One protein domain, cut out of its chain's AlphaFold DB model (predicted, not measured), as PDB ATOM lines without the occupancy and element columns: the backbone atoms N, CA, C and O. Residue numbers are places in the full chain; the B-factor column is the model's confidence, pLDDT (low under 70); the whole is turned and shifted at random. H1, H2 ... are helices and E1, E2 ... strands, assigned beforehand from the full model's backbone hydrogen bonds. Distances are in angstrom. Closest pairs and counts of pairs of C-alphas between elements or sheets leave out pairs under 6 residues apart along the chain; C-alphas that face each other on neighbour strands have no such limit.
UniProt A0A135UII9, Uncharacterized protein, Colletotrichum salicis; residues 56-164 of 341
ATOM      1  N   ASP A  56      87.758 104.039  11.013       60.28
ATOM      2  CA  ASP A  56      87.407 102.622  10.943       60.28
ATOM      3  C   ASP A  56      85.958 102.386  11.410       60.28
ATOM      4  O   ASP A  56      85.646 101.433  12.118       60.28
ATOM      5  N   ASN A  57      85.030 103.263  11.031       76.00
ATOM      6  CA  ASN A  57      83.603 102.998  11.174       76.00
ATOM      7  C   ASN A  57      83.059 102.398   9.862       76.00
ATOM      8  O   ASN A  57      83.720 102.398   8.821       76.00
ATOM      9  N   SER A  58      81.862 101.825   9.903       87.69
ATOM     10  CA  SER A  58      81.197 101.244   8.728       87.69
ATOM     11  C   SER A  58      80.789 102.294   7.676       87.69
ATOM     12  O   SER A  58      80.283 101.926   6.618       87.69
ATOM     13  N   THR A  59      81.015 103.589   7.936       90.12
ATOM     14  CA  THR A  59      80.558 104.722   7.117       90.12
ATOM     15  C   THR A  59      81.684 105.654   6.646       90.12
ATOM     16  O   THR A  59      81.417 106.784   6.245       90.12
ATOM     17  N   PHE A  60      82.949 105.222   6.692       88.00
ATOM     18  CA  PHE A  60      84.132 105.997   6.266       88.00
ATOM     19  C   PHE A  60      84.310 107.378   6.935       88.00
ATOM     20  O   PHE A  60      84.923 108.282   6.365       88.00
ATOM     21  N   GLY A  61      83.750 107.576   8.127       82.31
ATOM     22  CA  GLY A  61      83.737 108.852   8.845       82.31
ATOM     23  C   GLY A  61      82.588 109.793   8.458       82.31
ATOM     24  O   GLY A  61      82.484 110.880   9.029       82.31
ATOM     25  N   PHE A  62      81.701 109.401   7.534       86.31
ATOM     26  CA  PHE A  62      80.469 110.142   7.254       86.31
ATOM     27  C   PHE A  62      79.399 109.842   8.315       86.31
ATOM     28  O   PHE A  62      79.337 108.716   8.816       86.31
ATOM     29  N   PRO A  63      78.503 110.799   8.630       86.62
ATOM     30  CA  PRO A  63      77.346 110.525   9.480       86.62
ATOM     31  C   PRO A  63      76.473 109.396   8.929       86.62
ATOM     32  O   PRO A  63      75.994 108.565   9.693       86.62
ATOM     33  N   LYS A  64      76.277 109.380   7.604       88.31
ATOM     34  CA  LYS A  64      75.511 108.369   6.875       88.31
ATOM     35  C   LYS A  64      76.070 108.165   5.470       88.31
ATOM     36  O   LYS A  64      76.589 109.105   4.858       88.31
ATOM     37  N   ILE A  65      75.900 106.944   4.972       91.50
ATOM     38  CA  ILE A  65      76.005 106.611   3.553       91.50
ATOM     39  C   ILE A  65      74.589 106.316   3.061       91.50
ATOM     40  O   ILE A  65      73.925 105.448   3.624       91.50
ATOM     41  N   PHE A  66      74.131 107.022   2.034       92.06
ATOM     42  CA  PHE A  66      72.865 106.740   1.365       92.06
ATOM     43  C   PHE A  66      73.115 105.972   0.078       92.06
ATOM     44  O   PHE A  66      73.986 106.343  -0.702       92.06
ATOM     45  N   PHE A  67      72.340 104.922  -0.152       92.44
ATOM     46  CA  PHE A  67      72.340 104.164  -1.395       92.44
ATOM     47  C   PHE A  67      71.067 104.479  -2.177       92.44
ATOM     48  O   PHE A  67      69.978 104.061  -1.777       92.44
ATOM     49  N   ILE A  68      71.193 105.238  -3.265       89.25
ATOM     50  CA  ILE A  68      70.064 105.609  -4.118       89.25
ATOM     51  C   ILE A  68      69.700 104.419  -5.000       89.25
ATOM     52  O   ILE A  68      70.503 103.952  -5.807       89.25
ATOM     53  N   HIS A  69      68.463 103.944  -4.862       87.75
ATOM     54  CA  HIS A  69      68.007 102.716  -5.502       87.75
ATOM     55  C   HIS A  69      66.621 102.868  -6.133       87.75
ATOM     56  O   HIS A  69      65.667 103.311  -5.489       87.75
ATOM     57  N   ILE A  70      66.500 102.461  -7.399       84.62
ATOM     58  CA  ILE A  70      65.211 102.305  -8.079       84.62
ATOM     59  C   ILE A  70      64.633 100.947  -7.683       84.62
ATOM     60  O   ILE A  70      65.250  99.924  -7.962       84.62
ATOM     61  N   SER A  71      63.430 100.936  -7.101       82.50
ATOM     62  CA  SER A  71      62.805  99.741  -6.497       82.50
ATOM     63  C   SER A  71      62.626  98.527  -7.422       82.50
ATOM     64  O   SER A  71      62.391  97.423  -6.943       82.50
ATOM     65  N   THR A  72      62.732  98.712  -8.738       82.81
ATOM     66  CA  THR A  72      62.626  97.646  -9.742       82.81
ATOM     67  C   THR A  72      63.960  96.962 -10.057       82.81
ATOM     68  O   THR A  72      63.968  95.932 -10.728       82.81
ATOM     69  N   ARG A  73      65.093  97.501  -9.586       85.38
ATOM     70  CA  ARG A  73      66.457  97.062  -9.935       85.38
ATOM     71  C   ARG A  73      67.108  96.237  -8.823       85.38
ATOM     72  O   ARG A  73      68.140  96.624  -8.268       85.38
ATOM     73  N   PHE A  74      66.470  95.123  -8.455       89.25
ATOM     74  CA  PHE A  74      66.919  94.243  -7.360       89.25
ATOM     75  C   PHE A  74      68.357  93.755  -7.537       89.25
ATOM     76  O   PHE A  74      69.098  93.683  -6.568       89.25
ATOM     77  N   ASP A  75      68.774  93.533  -8.783       88.56
ATOM     78  CA  ASP A  75      70.138  93.179  -9.164       88.56
ATOM     79  C   ASP A  75      71.193  94.145  -8.594       88.56
ATOM     80  O   ASP A  75      72.234  93.712  -8.098       88.56
ATOM     81  N   LEU A  76      70.914  95.453  -8.627       90.19
ATOM     82  CA  LEU A  76      71.825  96.481  -8.120       90.19
ATOM     83  C   LEU A  76      71.812  96.558  -6.592       90.19
ATOM     84  O   LEU A  76      72.854  96.782  -5.977       90.19
ATOM     85  N   LEU A  77      70.640  96.368  -5.978       92.69
ATOM     86  CA  LEU A  77      70.523  96.323  -4.521       92.69
ATOM     87  C   LEU A  77      71.269  95.113  -3.959       92.69
ATOM     88  O   LEU A  77      72.070  95.276  -3.045       92.69
ATOM     89  N   ASP A  78      71.073  93.935  -4.549       92.81
ATOM     90  CA  ASP A  78      71.744  92.701  -4.147       92.81
ATOM     91  C   ASP A  78      73.264  92.838  -4.283       92.81
ATOM     92  O   ASP A  78      74.003  92.518  -3.349       92.81
ATOM     93  N   ALA A  79      73.744  93.393  -5.402       93.25
ATOM     94  CA  ALA A  79      75.162  93.675  -5.595       93.25
ATOM     95  C   ALA A  79      75.706  94.629  -4.518       93.25
ATOM     96  O   ALA A  79      76.737  94.343  -3.906       93.25
ATOM     97  N   ALA A  80      75.020  95.739  -4.234       94.75
ATOM     98  CA  ALA A  80      75.431  96.677  -3.192       94.75
ATOM     99  C   ALA A  80      75.431  96.033  -1.795       94.75
ATOM    100  O   ALA A  80      76.387  96.210  -1.038       94.75
ATOM    101  N   THR A  81      74.409  95.241  -1.464       95.00
ATOM    102  CA  THR A  81      74.297  94.529  -0.184       95.00
ATOM    103  C   THR A  81      75.407  93.495  -0.009       95.00
ATOM    104  O   THR A  81      76.013  93.440   1.061       95.00
ATOM    105  N   ILE A  82      75.730  92.720  -1.048       94.44
ATOM    106  CA  ILE A  82      76.854  91.771  -1.031       94.44
ATOM    107  C   ILE A  82      78.169  92.511  -0.789       94.44
ATOM    108  O   ILE A  82      78.958  92.101   0.067       94.44
ATOM    109  N   GLN A  83      78.402  93.609  -1.515       95.06
ATOM    110  CA  GLN A  83      79.617  94.394  -1.335       95.06
ATOM    111  C   GLN A  83      79.723  94.933   0.093       95.06
ATOM    112  O   GLN A  83      80.747  94.744   0.747       95.06
ATOM    113  N   ALA A  84      78.646  95.529   0.606       94.88
ATOM    114  CA  ALA A  84      78.596  96.081   1.953       94.88
ATOM    115  C   ALA A  84      78.838  95.026   3.033       94.88
ATOM    116  O   ALA A  84      79.640  95.249   3.942       94.88
ATOM    117  N   PHE A  85      78.210  93.856   2.898       94.31
ATOM    118  CA  PHE A  85      78.392  92.747   3.825       94.31
ATOM    119  C   PHE A  85      79.853  92.282   3.885       94.31
ATOM    120  O   PHE A  85      80.399  92.097   4.972       94.31
ATOM    121  N   LEU A  86      80.503  92.119   2.730       92.94
ATOM    122  CA  LEU A  86      81.870  91.600   2.658       92.94
ATOM    123  C   LEU A  86      82.931  92.610   3.098       92.94
ATOM    124  O   LEU A  86      83.951  92.197   3.649       92.94
ATOM    125  N   SER A  87      82.702  93.903   2.864       93.00
ATOM    126  CA  SER A  87      83.638  94.971   3.228       93.00
ATOM    127  C   SER A  87      83.330  95.633   4.579       93.00
ATOM    128  O   SER A  87      84.023  96.572   4.975       93.00
ATOM    129  N   GLY A  88      82.276  95.196   5.280       92.31
ATOM    130  CA  GLY A  88      81.836  95.777   6.554       92.31
ATOM    131  C   GLY A  88      81.311  97.213   6.437       92.31
ATOM    132  O   GLY A  88      81.446  97.998   7.375       92.31
ATOM    133  N   VAL A  89      80.764  97.581   5.277       93.75
ATOM    134  CA  VAL A  89      80.218  98.922   5.009       93.75
ATOM    135  C   VAL A  89      78.734  98.942   5.356       93.75
ATOM    136  O   VAL A  89      78.025  97.965   5.141       93.75
ATOM    137  N   GLN A  90      78.253 100.060   5.889       94.06
ATOM    138  CA  GLN A  90      76.847 100.269   6.211       94.06
ATOM    139  C   GLN A  90      76.303 101.442   5.403       94.06
ATOM    140  O   GLN A  90      76.890 102.523   5.390       94.06
ATOM    141  N   PHE A  91      75.155 101.230   4.767       93.62
ATOM    142  CA  PHE A  91      74.405 102.273   4.080       93.62
ATOM    143  C   PHE A  91      72.915 102.182   4.419       93.62
ATOM    144  O   PHE A  91      72.409 101.130   4.805       93.62
ATOM    145  N   GLU A  92      72.210 103.295   4.245       92.75
ATOM    146  CA  GLU A  92      70.753 103.369   4.277       92.75
ATOM    147  C   GLU A  92      70.231 103.436   2.840       92.75
ATOM    148  O   GLU A  92      70.672 104.271   2.050       92.75
ATOM    149  N   VAL A  93      69.294 102.555   2.486       92.00
ATOM    150  CA  VAL A  93      68.656 102.596   1.167       92.00
ATOM    151  C   VAL A  93      67.742 103.813   1.102       92.00
ATOM    152  O   VAL A  93      66.831 103.960   1.917       92.00
ATOM    153  N   PHE A  94      67.974 104.661   0.109       88.56
ATOM    154  CA  PHE A  94      67.158 105.824  -0.182       88.56
ATOM    155  C   PHE A  94      66.437 105.623  -1.523       88.56
ATOM    156  O   PHE A  94      67.074 105.250  -2.516       88.56
ATOM    157  N   PRO A  95      65.112 105.832  -1.592       86.88
ATOM    158  CA  PRO A  95      64.368 105.619  -2.825       86.88
ATOM    159  C   PRO A  95      64.798 106.628  -3.898       86.88
ATOM    160  O   PRO A  95      64.745 107.842  -3.696       86.88
ATOM    161  N   ALA A  96      65.201 106.116  -5.060       85.00
ATOM    162  CA  ALA A  96      65.473 106.933  -6.233       85.00
ATOM    163  C   ALA A  96      64.196 107.591  -6.769       85.00
ATOM    164  O   ALA A  96      63.073 107.178  -6.474       85.00
ATOM    165  N   VAL A  97      64.378 108.614  -7.603       83.69
ATOM    166  CA  VAL A  97      63.273 109.296  -8.277       83.69
ATOM    167  C   VAL A  97      63.235 108.854  -9.732       83.69
ATOM    168  O   VAL A  97      64.156 109.138 -10.494       83.69
ATOM    169  N   GLU A  98      62.168 108.163 -10.122       80.44
ATOM    170  CA  GLU A  98      61.990 107.725 -11.507       80.44
ATOM    171  C   GLU A  98      61.574 108.885 -12.417       80.44
ATOM    172  O   GLU A  98      60.934 109.849 -11.984       80.44
ATOM    173  N   ALA A  99      61.872 108.759 -13.713       80.06
ATOM    174  CA  ALA A  99      61.466 109.728 -14.732       80.06
ATOM    175  C   ALA A  99      59.950 110.006 -14.700       80.06
ATOM    176  O   ALA A  99      59.522 111.154 -14.809       80.06
ATOM    177  N   SER A 100      59.146 108.963 -14.464       81.25
ATOM    178  CA  SER A 100      57.683 109.019 -14.343       81.25
ATOM    179  C   SER A 100      57.193 109.878 -13.166       81.25
ATOM    180  O   SER A 100      56.084 110.417 -13.203       81.25
ATOM    181  N   MET A 101      58.018 110.035 -12.125       81.31
ATOM    182  CA  MET A 101      57.707 110.808 -10.921       81.31
ATOM    183  C   MET A 101      58.046 112.298 -11.078       81.31
ATOM    184  O   MET A 101      57.582 113.126 -10.286       81.31
ATOM    185  N   ILE A 102      58.839 112.663 -12.090       81.12
ATOM    186  CA  ILE A 102      59.254 114.044 -12.339       81.12
ATOM    187  C   ILE A 102      58.235 114.769 -13.211       81.12
ATOM    188  O   ILE A 102      57.873 114.347 -14.303       81.12
ATOM    189  N   LYS A 103      57.832 115.951 -12.746       80.75
ATOM    190  CA  LYS A 103      57.185 116.970 -13.573       80.75
ATOM    191  C   LYS A 103      58.208 118.073 -13.820       80.75
ATOM    192  O   LYS A 103      58.943 118.429 -12.906       80.75
ATOM    193  N   ASP A 104      58.191 118.698 -14.996       76.94
ATOM    194  CA  ASP A 104      59.106 119.815 -15.308       76.94
ATOM    195  C   ASP A 104      58.957 121.018 -14.354       76.94
ATOM    196  O   ASP A 104      59.830 121.884 -14.253       76.94
ATOM    197  N   LYS A 105      57.851 121.075 -13.609       78.06
ATOM    198  CA  LYS A 105      57.632 122.053 -12.548       78.06
ATOM    199  C   LYS A 105      58.559 121.770 -11.357       78.06
ATOM    200  O   LYS A 105      58.343 120.814 -10.622       78.06
ATOM    201  N   GLY A 106      59.513 122.669 -11.114       75.06
ATOM    202  CA  GLY A 106      60.455 122.594  -9.985       75.06
ATOM    203  C   GLY A 106      61.895 122.264 -10.383       75.06
ATOM    204  O   GLY A 106      62.767 122.267  -9.517       75.06
ATOM    205  N   MET A 107      62.157 122.034 -11.673       83.00
ATOM    206  CA  MET A 107      63.518 121.906 -12.196       83.00
ATOM    207  C   MET A 107      64.261 123.254 -12.152       83.00
ATOM    208  O   MET A 107      63.624 124.310 -12.268       83.00
ATOM    209  N   PRO A 108      65.600 123.255 -12.014       80.12
ATOM    210  CA  PRO A 108      66.397 124.470 -12.117       80.12
ATOM    211  C   PRO A 108      66.178 125.175 -13.461       80.12
ATOM    212  O   PRO A 108      65.919 124.514 -14.472       80.12
ATOM    213  N   PRO A 109      66.311 126.511 -13.510       82.81
ATOM    214  CA  PRO A 109      66.265 127.228 -14.774       82.81
ATOM    215  C   PRO A 109      67.367 126.708 -15.702       82.81
ATOM    216  O   PRO A 109      68.532 126.617 -15.320       82.81
ATOM    217  N   THR A 110      66.989 126.388 -16.935       82.25
ATOM    218  CA  THR A 110      67.900 125.934 -17.987       82.25
ATOM    219  C   THR A 110      67.630 126.720 -19.266       82.25
ATOM    220  O   THR A 110      66.488 127.098 -19.539       82.25
ATOM    221  N   HIS A 111      68.688 126.990 -20.032       85.31
ATOM    222  CA  HIS A 111      68.581 127.597 -21.363       85.31
ATOM    223  C   HIS A 111      68.120 126.583 -22.419       85.31
ATOM    224  O   HIS A 111      67.639 126.980 -23.474       85.31
ATOM    225  N   ASP A 112      68.228 125.293 -22.102       83.88
ATOM    226  CA  ASP A 112      67.802 124.179 -22.936       83.88
ATOM    227  C   ASP A 112      67.006 123.189 -22.073       83.88
ATOM    228  O   ASP A 112      67.546 122.564 -21.152       83.88
ATOM    229  N   LYS A 113      65.693 123.120 -22.318       77.75
ATOM    230  CA  LYS A 113      64.751 122.273 -21.565       77.75
ATOM    231  C   LYS A 113      64.738 120.826 -22.049       77.75
ATOM    232  O   LYS A 113      64.309 119.954 -21.296       77.75
ATOM    233  N   GLU A 114      65.185 120.594 -23.277       80.94
ATOM    234  CA  GLU A 114      65.150 119.293 -23.947       80.94
ATOM    235  C   GLU A 114      66.469 118.539 -23.765       80.94
ATOM    236  O   GLU A 114      66.499 117.321 -23.899       80.94
ATOM    237  N   ARG A 115      67.537 119.241 -23.359       83.00
ATOM    238  CA  ARG A 115      68.853 118.649 -23.077       83.00
ATOM    239  C   ARG A 115      68.822 117.462 -22.120       83.00
ATOM    240  O   ARG A 115      69.610 116.544 -22.297       83.00
ATOM    241  N   LEU A 116      68.006 117.540 -21.063       79.62
ATOM    242  CA  LEU A 116      67.972 116.518 -20.017       79.62
ATOM    243  C   LEU A 116      66.904 115.469 -20.322       79.62
ATOM    244  O   LEU A 116      65.713 115.793 -20.375       79.62
ATOM    245  N   ARG A 117      67.333 114.212 -20.435       82.12
ATOM    246  CA  ARG A 117      66.468 113.030 -20.561       82.12
ATOM    247  C   ARG A 117      65.660 112.807 -19.282       82.12
ATOM    248  O   ARG A 117      66.029 113.298 -18.212       82.12
ATOM    249  N   GLY A 118      64.566 112.045 -19.362       80.50
ATOM    250  CA  GLY A 118      63.707 111.779 -18.202       80.50
ATOM    251  C   GLY A 118      64.481 111.148 -17.041       80.50
ATOM    252  O   GLY A 118      64.390 111.605 -15.899       80.50
ATOM    253  N   ALA A 119      65.317 110.158 -17.353       76.25
ATOM    254  CA  ALA A 119      66.149 109.465 -16.374       76.25
ATOM    255  C   ALA A 119      67.222 110.379 -15.738       76.25
ATOM    256  O   ALA A 119      67.434 110.330 -14.525       76.25
ATOM    257  N   GLU A 120      67.819 111.299 -16.505       81.44
ATOM    258  CA  GLU A 120      68.780 112.288 -15.983       81.44
ATOM    259  C   GLU A 120      68.112 113.282 -15.019       81.44
ATOM    260  O   GLU A 120      68.697 113.666 -14.002       81.44
ATOM    261  N   LYS A 121      66.860 113.679 -15.294       83.19
ATOM    262  CA  LYS A 121      66.070 114.509 -14.369       83.19
ATOM    263  C   LYS A 121      65.776 113.769 -13.061       83.19
ATOM    264  O   LYS A 121      65.822 114.386 -11.995       83.19
ATOM    265  N   GLY A 122      65.497 112.466 -13.142       81.69
ATOM    266  CA  GLY A 122      65.313 111.584 -11.987       81.69
ATOM    267  C   GLY A 122      66.559 111.511 -11.101       81.69
ATOM    268  O   GLY A 122      66.483 111.827  -9.913       81.69
ATOM    269  N   CYS A 123      67.721 111.219 -11.697       80.25
ATOM    270  CA  CYS A 123      69.025 111.227 -11.020       80.25
ATOM    271  C   CYS A 123      69.289 112.573 -10.320       80.25
ATOM    272  O   CYS A 123      69.536 112.621  -9.113       80.25
ATOM    273  N   TRP A 124      69.112 113.690 -11.038       82.62
ATOM    274  CA  TRP A 124      69.287 115.022 -10.456       82.62
ATOM    275  C   TRP A 124      68.390 115.245  -9.233       82.62
ATOM    276  O   TRP A 124      68.840 115.758  -8.206       82.62
ATOM    277  N   ARG A 125      67.111 114.865  -9.329       84.25
ATOM    278  CA  ARG A 125      66.154 115.077  -8.242       84.25
ATOM    279  C   ARG A 125      66.472 114.220  -7.024       84.25
ATOM    280  O   ARG A 125      66.313 114.717  -5.913       84.25
ATOM    281  N   ALA A 126      66.909 112.980  -7.233       81.94
ATOM    282  CA  ALA A 126      67.323 112.098  -6.152       81.94
ATOM    283  C   ALA A 126      68.488 112.717  -5.358       81.94
ATOM    284  O   ALA A 126      68.432 112.759  -4.137       81.94
ATOM    285  N   HIS A 127      69.462 113.335  -6.035       80.06
ATOM    286  CA  HIS A 127      70.613 113.969  -5.375       80.06
ATOM    287  C   HIS A 127      70.264 115.317  -4.723       80.06
ATOM    288  O   HIS A 127      70.866 115.712  -3.726       80.06
ATOM    289  N   ALA A 128      69.291 116.052  -5.270       81.12
ATOM    290  CA  ALA A 128      68.894 117.368  -4.766       81.12
ATOM    291  C   ALA A 128      68.090 117.326  -3.453       81.12
ATOM    292  O   ALA A 128      67.937 118.367  -2.809       81.12
ATOM    293  N   ASN A 129      67.547 116.165  -3.073       69.81
ATOM    294  CA  ASN A 129      66.728 116.006  -1.869       69.81
ATOM    295  C   ASN A 129      67.554 115.763  -0.588       69.81
ATOM    296  O   ASN A 129      66.972 115.728   0.495       69.81
ATOM    297  N   GLU A 130      68.883 115.652  -0.688       62.78
ATOM    298  CA  GLU A 130      69.730 115.228   0.430       62.78
ATOM    299  C   GLU A 130      70.195 116.356   1.373       62.78
ATOM    300  O   GLU A 130      70.462 117.501   0.988       62.78
ATOM    301  N   LEU A 131      70.268 115.990   2.657       60.78
ATOM    302  CA  LEU A 131      70.607 116.807   3.830       60.78
ATOM    303  C   LEU A 131      72.143 116.974   3.999       60.78
ATOM    304  O   LEU A 131      72.915 116.336   3.285       60.78
ATOM    305  N   PRO A 132      72.647 117.873   4.879       69.25
ATOM    306  CA  PRO A 132      74.078 118.212   4.916       69.25
ATOM    307  C   PRO A 132      75.022 117.018   5.181       69.25
ATOM    308  O   PRO A 132      74.748 116.175   6.025       69.25
ATOM    309  N   SER A 133      76.167 117.020   4.478       75.44
ATOM    310  CA  SER A 133      77.304 116.077   4.543       75.44
ATOM    311  C   SER A 133      76.939 114.595   4.726       75.44
ATOM    312  O   SER A 133      77.125 114.037   5.808       75.44
ATOM    313  N   ALA A 134      76.501 113.950   3.649       85.19
ATOM    314  CA  ALA A 134      76.402 112.496   3.532       85.19
ATOM    315  C   ALA A 134      77.199 112.012   2.311       85.19
ATOM    316  O   ALA A 134      77.438 112.787   1.380       85.19
ATOM    317  N   LEU A 135      77.610 110.743   2.318       88.25
ATOM    318  CA  LEU A 135      78.100 110.073   1.114       88.25
ATOM    319  C   LEU A 135      76.911 109.432   0.399       88.25
ATOM    320  O   LEU A 135      76.128 108.729   1.029       88.25
ATOM    321  N   ILE A 136      76.784 109.668  -0.901       89.75
ATOM    322  CA  ILE A 136      75.732 109.087  -1.737       89.75
ATOM    323  C   ILE A 136      76.386 108.061  -2.662       89.75
ATOM    324  O   ILE A 136      77.362 108.382  -3.338       89.75
ATOM    325  N   LEU A 137      75.856 106.842  -2.668       91.69
ATOM    326  CA  LEU A 137      76.235 105.745  -3.550       91.69
ATOM    327  C   LEU A 137      75.087 105.437  -4.510       91.69
ATOM    328  O   LEU A 137      73.917 105.465  -4.125       91.69
ATOM    329  N   GLU A 138      75.440 105.098  -5.742       88.75
ATOM    330  CA  GLU A 138      74.511 104.626  -6.768       88.75
ATOM    331  C   GLU A 138      74.630 103.106  -6.943       88.75
ATOM    332  O   GLU A 138      75.604 102.487  -6.507       88.75
ATOM    333  N   GLY A 139      73.623 102.501  -7.582       85.38
ATOM    334  CA  GLY A 139      73.512 101.050  -7.785       85.38
ATOM    335  C   GLY A 139      74.706 100.392  -8.471       85.38
ATOM    336  O   GLY A 139      75.000  99.220  -8.238       85.38
ATOM    337  N   ASP A 140      75.420 101.162  -9.281       87.69
ATOM    338  CA  ASP A 140      76.564 100.708 -10.052       87.69
ATOM    339  C   ASP A 140      77.912 100.985  -9.386       87.69
ATOM    340  O   ASP A 140      78.947 100.664  -9.964       87.69
ATOM    341  N   ALA A 141      77.931 101.526  -8.166       91.88
ATOM    342  CA  ALA A 141      79.166 101.757  -7.435       91.88
ATOM    343  C   ALA A 141      79.840 100.430  -7.050       91.88
ATOM    344  O   ALA A 141      79.218  99.508  -6.514       91.88
ATOM    345  N   ALA A 142      81.144 100.345  -7.294       92.94
ATOM    346  CA  ALA A 142      82.001  99.251  -6.871       92.94
ATOM    347  C   ALA A 142      83.227  99.752  -6.119       92.94
ATOM    348  O   ALA A 142      83.768 100.821  -6.406       92.94
ATOM    349  N   TRP A 143      83.676  98.945  -5.161       94.12
ATOM    350  CA  TRP A 143      84.824  99.248  -4.312       94.12
ATOM    351  C   TRP A 143      85.638  98.000  -3.969       94.12
ATOM    352  O   TRP A 143      85.236  96.858  -4.215       94.12
ATOM    353  N   ASP A 144      86.812  98.241  -3.396       94.19
ATOM    354  CA  ASP A 144      87.721  97.209  -2.910       94.19
ATOM    355  C   ASP A 144      87.212  96.616  -1.590       94.19
ATOM    356  O   ASP A 144      86.704  97.350  -0.742       94.19
ATOM    357  N   ILE A 145      87.380  95.312  -1.368       93.62
ATOM    358  CA  ILE A 145      86.925  94.670  -0.123       93.62
ATOM    359  C   ILE A 145      87.562  95.303   1.129       93.62
ATOM    360  O   ILE A 145      86.953  95.319   2.198       93.62
ATOM    361  N   HIS A 146      88.744  95.911   0.986       92.19
ATOM    362  CA  HIS A 146      89.470  96.623   2.036       92.19
ATOM    363  C   HIS A 146      89.168  98.131   2.093       92.19
ATOM    364  O   HIS A 146      89.931  98.891   2.697       92.19
ATOM    365  N   VAL A 147      88.067  98.598   1.491       91.56
ATOM    366  CA  VAL A 147      87.727 100.031   1.385       91.56
ATOM    367  C   VAL A 147      87.761 100.772   2.728       91.56
ATOM    368  O   VAL A 147      88.204 101.917   2.769       91.56
ATOM    369  N   ARG A 148      87.401 100.130   3.850       89.31
ATOM    370  CA  ARG A 148      87.487 100.743   5.193       89.31
ATOM    371  C   ARG A 148      88.921 101.092   5.588       89.31
ATOM    372  O   ARG A 148      89.193 102.211   6.023       89.31
ATOM    373  N   THR A 149      89.854 100.171   5.368       88.44
ATOM    374  CA  THR A 149      91.282 100.397   5.613       88.44
ATOM    375  C   THR A 149      91.842 101.443   4.654       88.44
ATOM    376  O   THR A 149      92.580 102.329   5.076       88.44
ATOM    377  N   ILE A 150      91.454 101.391   3.374       89.06
ATOM    378  CA  ILE A 150      91.866 102.384   2.370       89.06
ATOM    379  C   ILE A 150      91.410 103.789   2.789       89.06
ATOM    380  O   ILE A 150      92.216 104.718   2.782       89.06
ATOM    381  N   MET A 151      90.152 103.935   3.208       88.00
ATOM    382  CA  MET A 151      89.581 105.205   3.666       88.00
ATOM    383  C   MET A 151      90.211 105.706   4.961       88.00
ATOM    384  O   MET A 151      90.480 106.902   5.086       88.00
ATOM    385  N   THR A 152      90.500 104.800   5.893       86.31
ATOM    386  CA  THR A 152      91.212 105.118   7.137       86.31
ATOM    387  C   THR A 152      92.594 105.688   6.835       86.31
ATOM    388  O   THR A 152      92.891 106.813   7.237       86.31
ATOM    389  N   ASN A 153      93.392 104.982   6.030       86.94
ATOM    390  CA  ASN A 153      94.727 105.427   5.631       86.94
ATOM    391  C   ASN A 153      94.673 106.758   4.870       86.94
ATOM    392  O   ASN A 153      95.466 107.667   5.128       86.94
ATOM    393  N   PHE A 154      93.724 106.895   3.938       86.56
ATOM    394  CA  PHE A 154      93.533 108.133   3.192       86.56
ATOM    395  C   PHE A 154      93.266 109.313   4.131       86.56
ATOM    396  O   PHE A 154      93.940 110.340   4.034       86.56
ATOM    397  N   HIS A 155      92.333 109.160   5.070       85.19
ATOM    398  CA  HIS A 155      91.983 110.209   6.019       85.19
ATOM    399  C   HIS A 155      93.150 110.599   6.934       85.19
ATOM    400  O   HIS A 155      93.395 111.792   7.135       85.19
ATOM    401  N   GLU A 156      93.878 109.625   7.483       85.12
ATOM    402  CA  GLU A 156      95.010 109.869   8.383       85.12
ATOM    403  C   GLU A 156      96.120 110.670   7.695       85.12
ATOM    404  O   GLU A 156      96.603 111.684   8.218       85.12
ATOM    405  N   HIS A 157      96.494 110.265   6.480       87.12
ATOM    406  CA  HIS A 157      97.534 110.945   5.718       87.12
ATOM    407  C   HIS A 157      97.070 112.306   5.191       87.12
ATOM    408  O   HIS A 157      97.837 113.271   5.239       87.12
ATOM    409  N   PHE A 158      95.818 112.421   4.741       87.44
ATOM    410  CA  PHE A 158      95.260 113.694   4.285       87.44
ATOM    411  C   PHE A 158      95.176 114.713   5.425       87.44
ATOM    412  O   PHE A 158      95.598 115.856   5.268       87.44
ATOM    413  N   THR A 159      94.724 114.296   6.607       84.38
ATOM    414  CA  THR A 159      94.668 115.159   7.796       84.38
ATOM    415  C   THR A 159      96.064 115.611   8.219       84.38
ATOM    416  O   THR A 159      96.277 116.795   8.484       84.38
ATOM    417  N   SER A 160      97.035 114.694   8.216       87.94
ATOM    418  CA  SER A 160      98.441 115.013   8.500       87.94
ATOM    419  C   SER A 160      98.996 116.049   7.513       87.94
ATOM    420  O   SER A 160      99.651 117.010   7.919       87.94
ATOM    421  N   LEU A 161      98.683 115.915   6.217       88.62
ATOM    422  CA  LEU A 161      99.035 116.906   5.197       88.62
ATOM    423  C   LEU A 161      98.389 118.270   5.483       88.62
ATOM    424  O   LEU A 161      99.075 119.290   5.433       88.62
ATOM    425  N   LEU A 162      97.094 118.312   5.813       87.62
ATOM    426  CA  LEU A 162      96.401 119.561   6.146       87.62
ATOM    427  C   LEU A 162      97.033 120.269   7.353       87.62
ATOM    428  O   LEU A 162      97.188 121.492   7.322       87.62
ATOM    429  N   GLN A 163      97.438 119.517   8.380       88.00
ATOM    430  CA  GLN A 163      98.145 120.051   9.547       88.00
ATOM    431  C   GLN A 163      99.515 120.625   9.168       88.00
ATOM    432  O   GLN A 163      99.833 121.750   9.549       88.00
ATOM    433  N   LEU A 164     100.305 119.898   8.368       91.81
ATOM    434  CA  LEU A 164     101.608 120.367   7.879       91.81
ATOM    435  C   LEU A 164     101.495 121.655   7.055       91.81
ATOM    436  O   LEU A 164     102.366 122.521   7.127       91.81
TER     437      LEU A 164
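This is residues 56 to 164 of the 341 residues of an uncharacterized protein of Colletotrichum salicis (UniProt A0A135UII9). A small, three-stranded parallel sheet, E2 E1 E3, forms the middle of a loose structure, with H1 and H2 at different places round it, each only grazing it. A long loop, residues 96 to 117, loops out near H2, while H3 lies at the other end of the longest axis and sticks out with its residues 156 to 164. The printed part has 109 residues with three named helices and four named strands, in the order E1 H1 E2 H2 E3 E4 H3, a mixed class of helices and strands. The whole is loose, with a radius of gyration of the C-alphas of 16.9 A, and spans 46 by 37 by 20 A, only just flat.

After residues 56 to 64, strand E1 takes residues 65 to 69, 12.7 A long, from C-alpha 65 at (76.005, 106.611, 3.553). Helix H1 is residues 74 to 87, 19.8 A, and strand E2 is residues 92 to 95, 9.8 A. Helix H2, residues 118 to 128, measures 15.4 A from C-alpha 118 at (63.707, 111.779, -18.202). Strand E3 is residues 135 to 138, 10.2 A, and strand E4 is residues 141 to 143, 6.9 A. Helix H3, residues 147 to 164, is 25.5 A long and ends with C-alpha 164 at (101.608, 120.367, 7.879).

E1 is the inner strand, with edge strands E2 and E3. E1 and E2 are parallel at 34 degrees, with N 67 and O 92 2.8 A apart, within hydrogen-bond range. E1 and E3 are parallel at 24 degrees, with N 66 and O 135 at 2.8 A. E1, H1, E2 form a strand-helix-strand unit, two parallel neighbour strands with a helix between them along the chain, with a right-handed crossover. E2, H2, E3 form a split unit, with E1 between its strands, also right-handed. H1 is on the sheet but only grazes it, with residues 76 to 81; the C-alphas of His 69 and Leu 77, the closest of E1 and H1, are 6.9 A apart. H2 only grazes it too, with residues 123 to 127; the closest C-alphas of E1 and H2, Ile 68 and Ala 126, are 7.3 A apart. E4 pairs with no named strand; its closest C-alpha to H1 is Ala 141, 7.6 A from that of Ala 80. H1 and H3 are close but not clearly touching, Ser 87 and Val 147 having the closest C-alphas at 6.8 A, at a steep tilt of 66 degrees, the same way. H3 is not on the sheet, and H1 and H2 are apart. In H1, H2 and H3 every O i to N i+4 pair is within hydrogen-bond range.

The C-alphas of Ser 100 and Leu 164, the two farthest apart, are 50.5 A apart. The printed part has no cut. The link from E2 to H2, 22 residues, is long. Mean pLDDT of the printed part is 85.7; residue 56 and residues 129 to 132 are under 70.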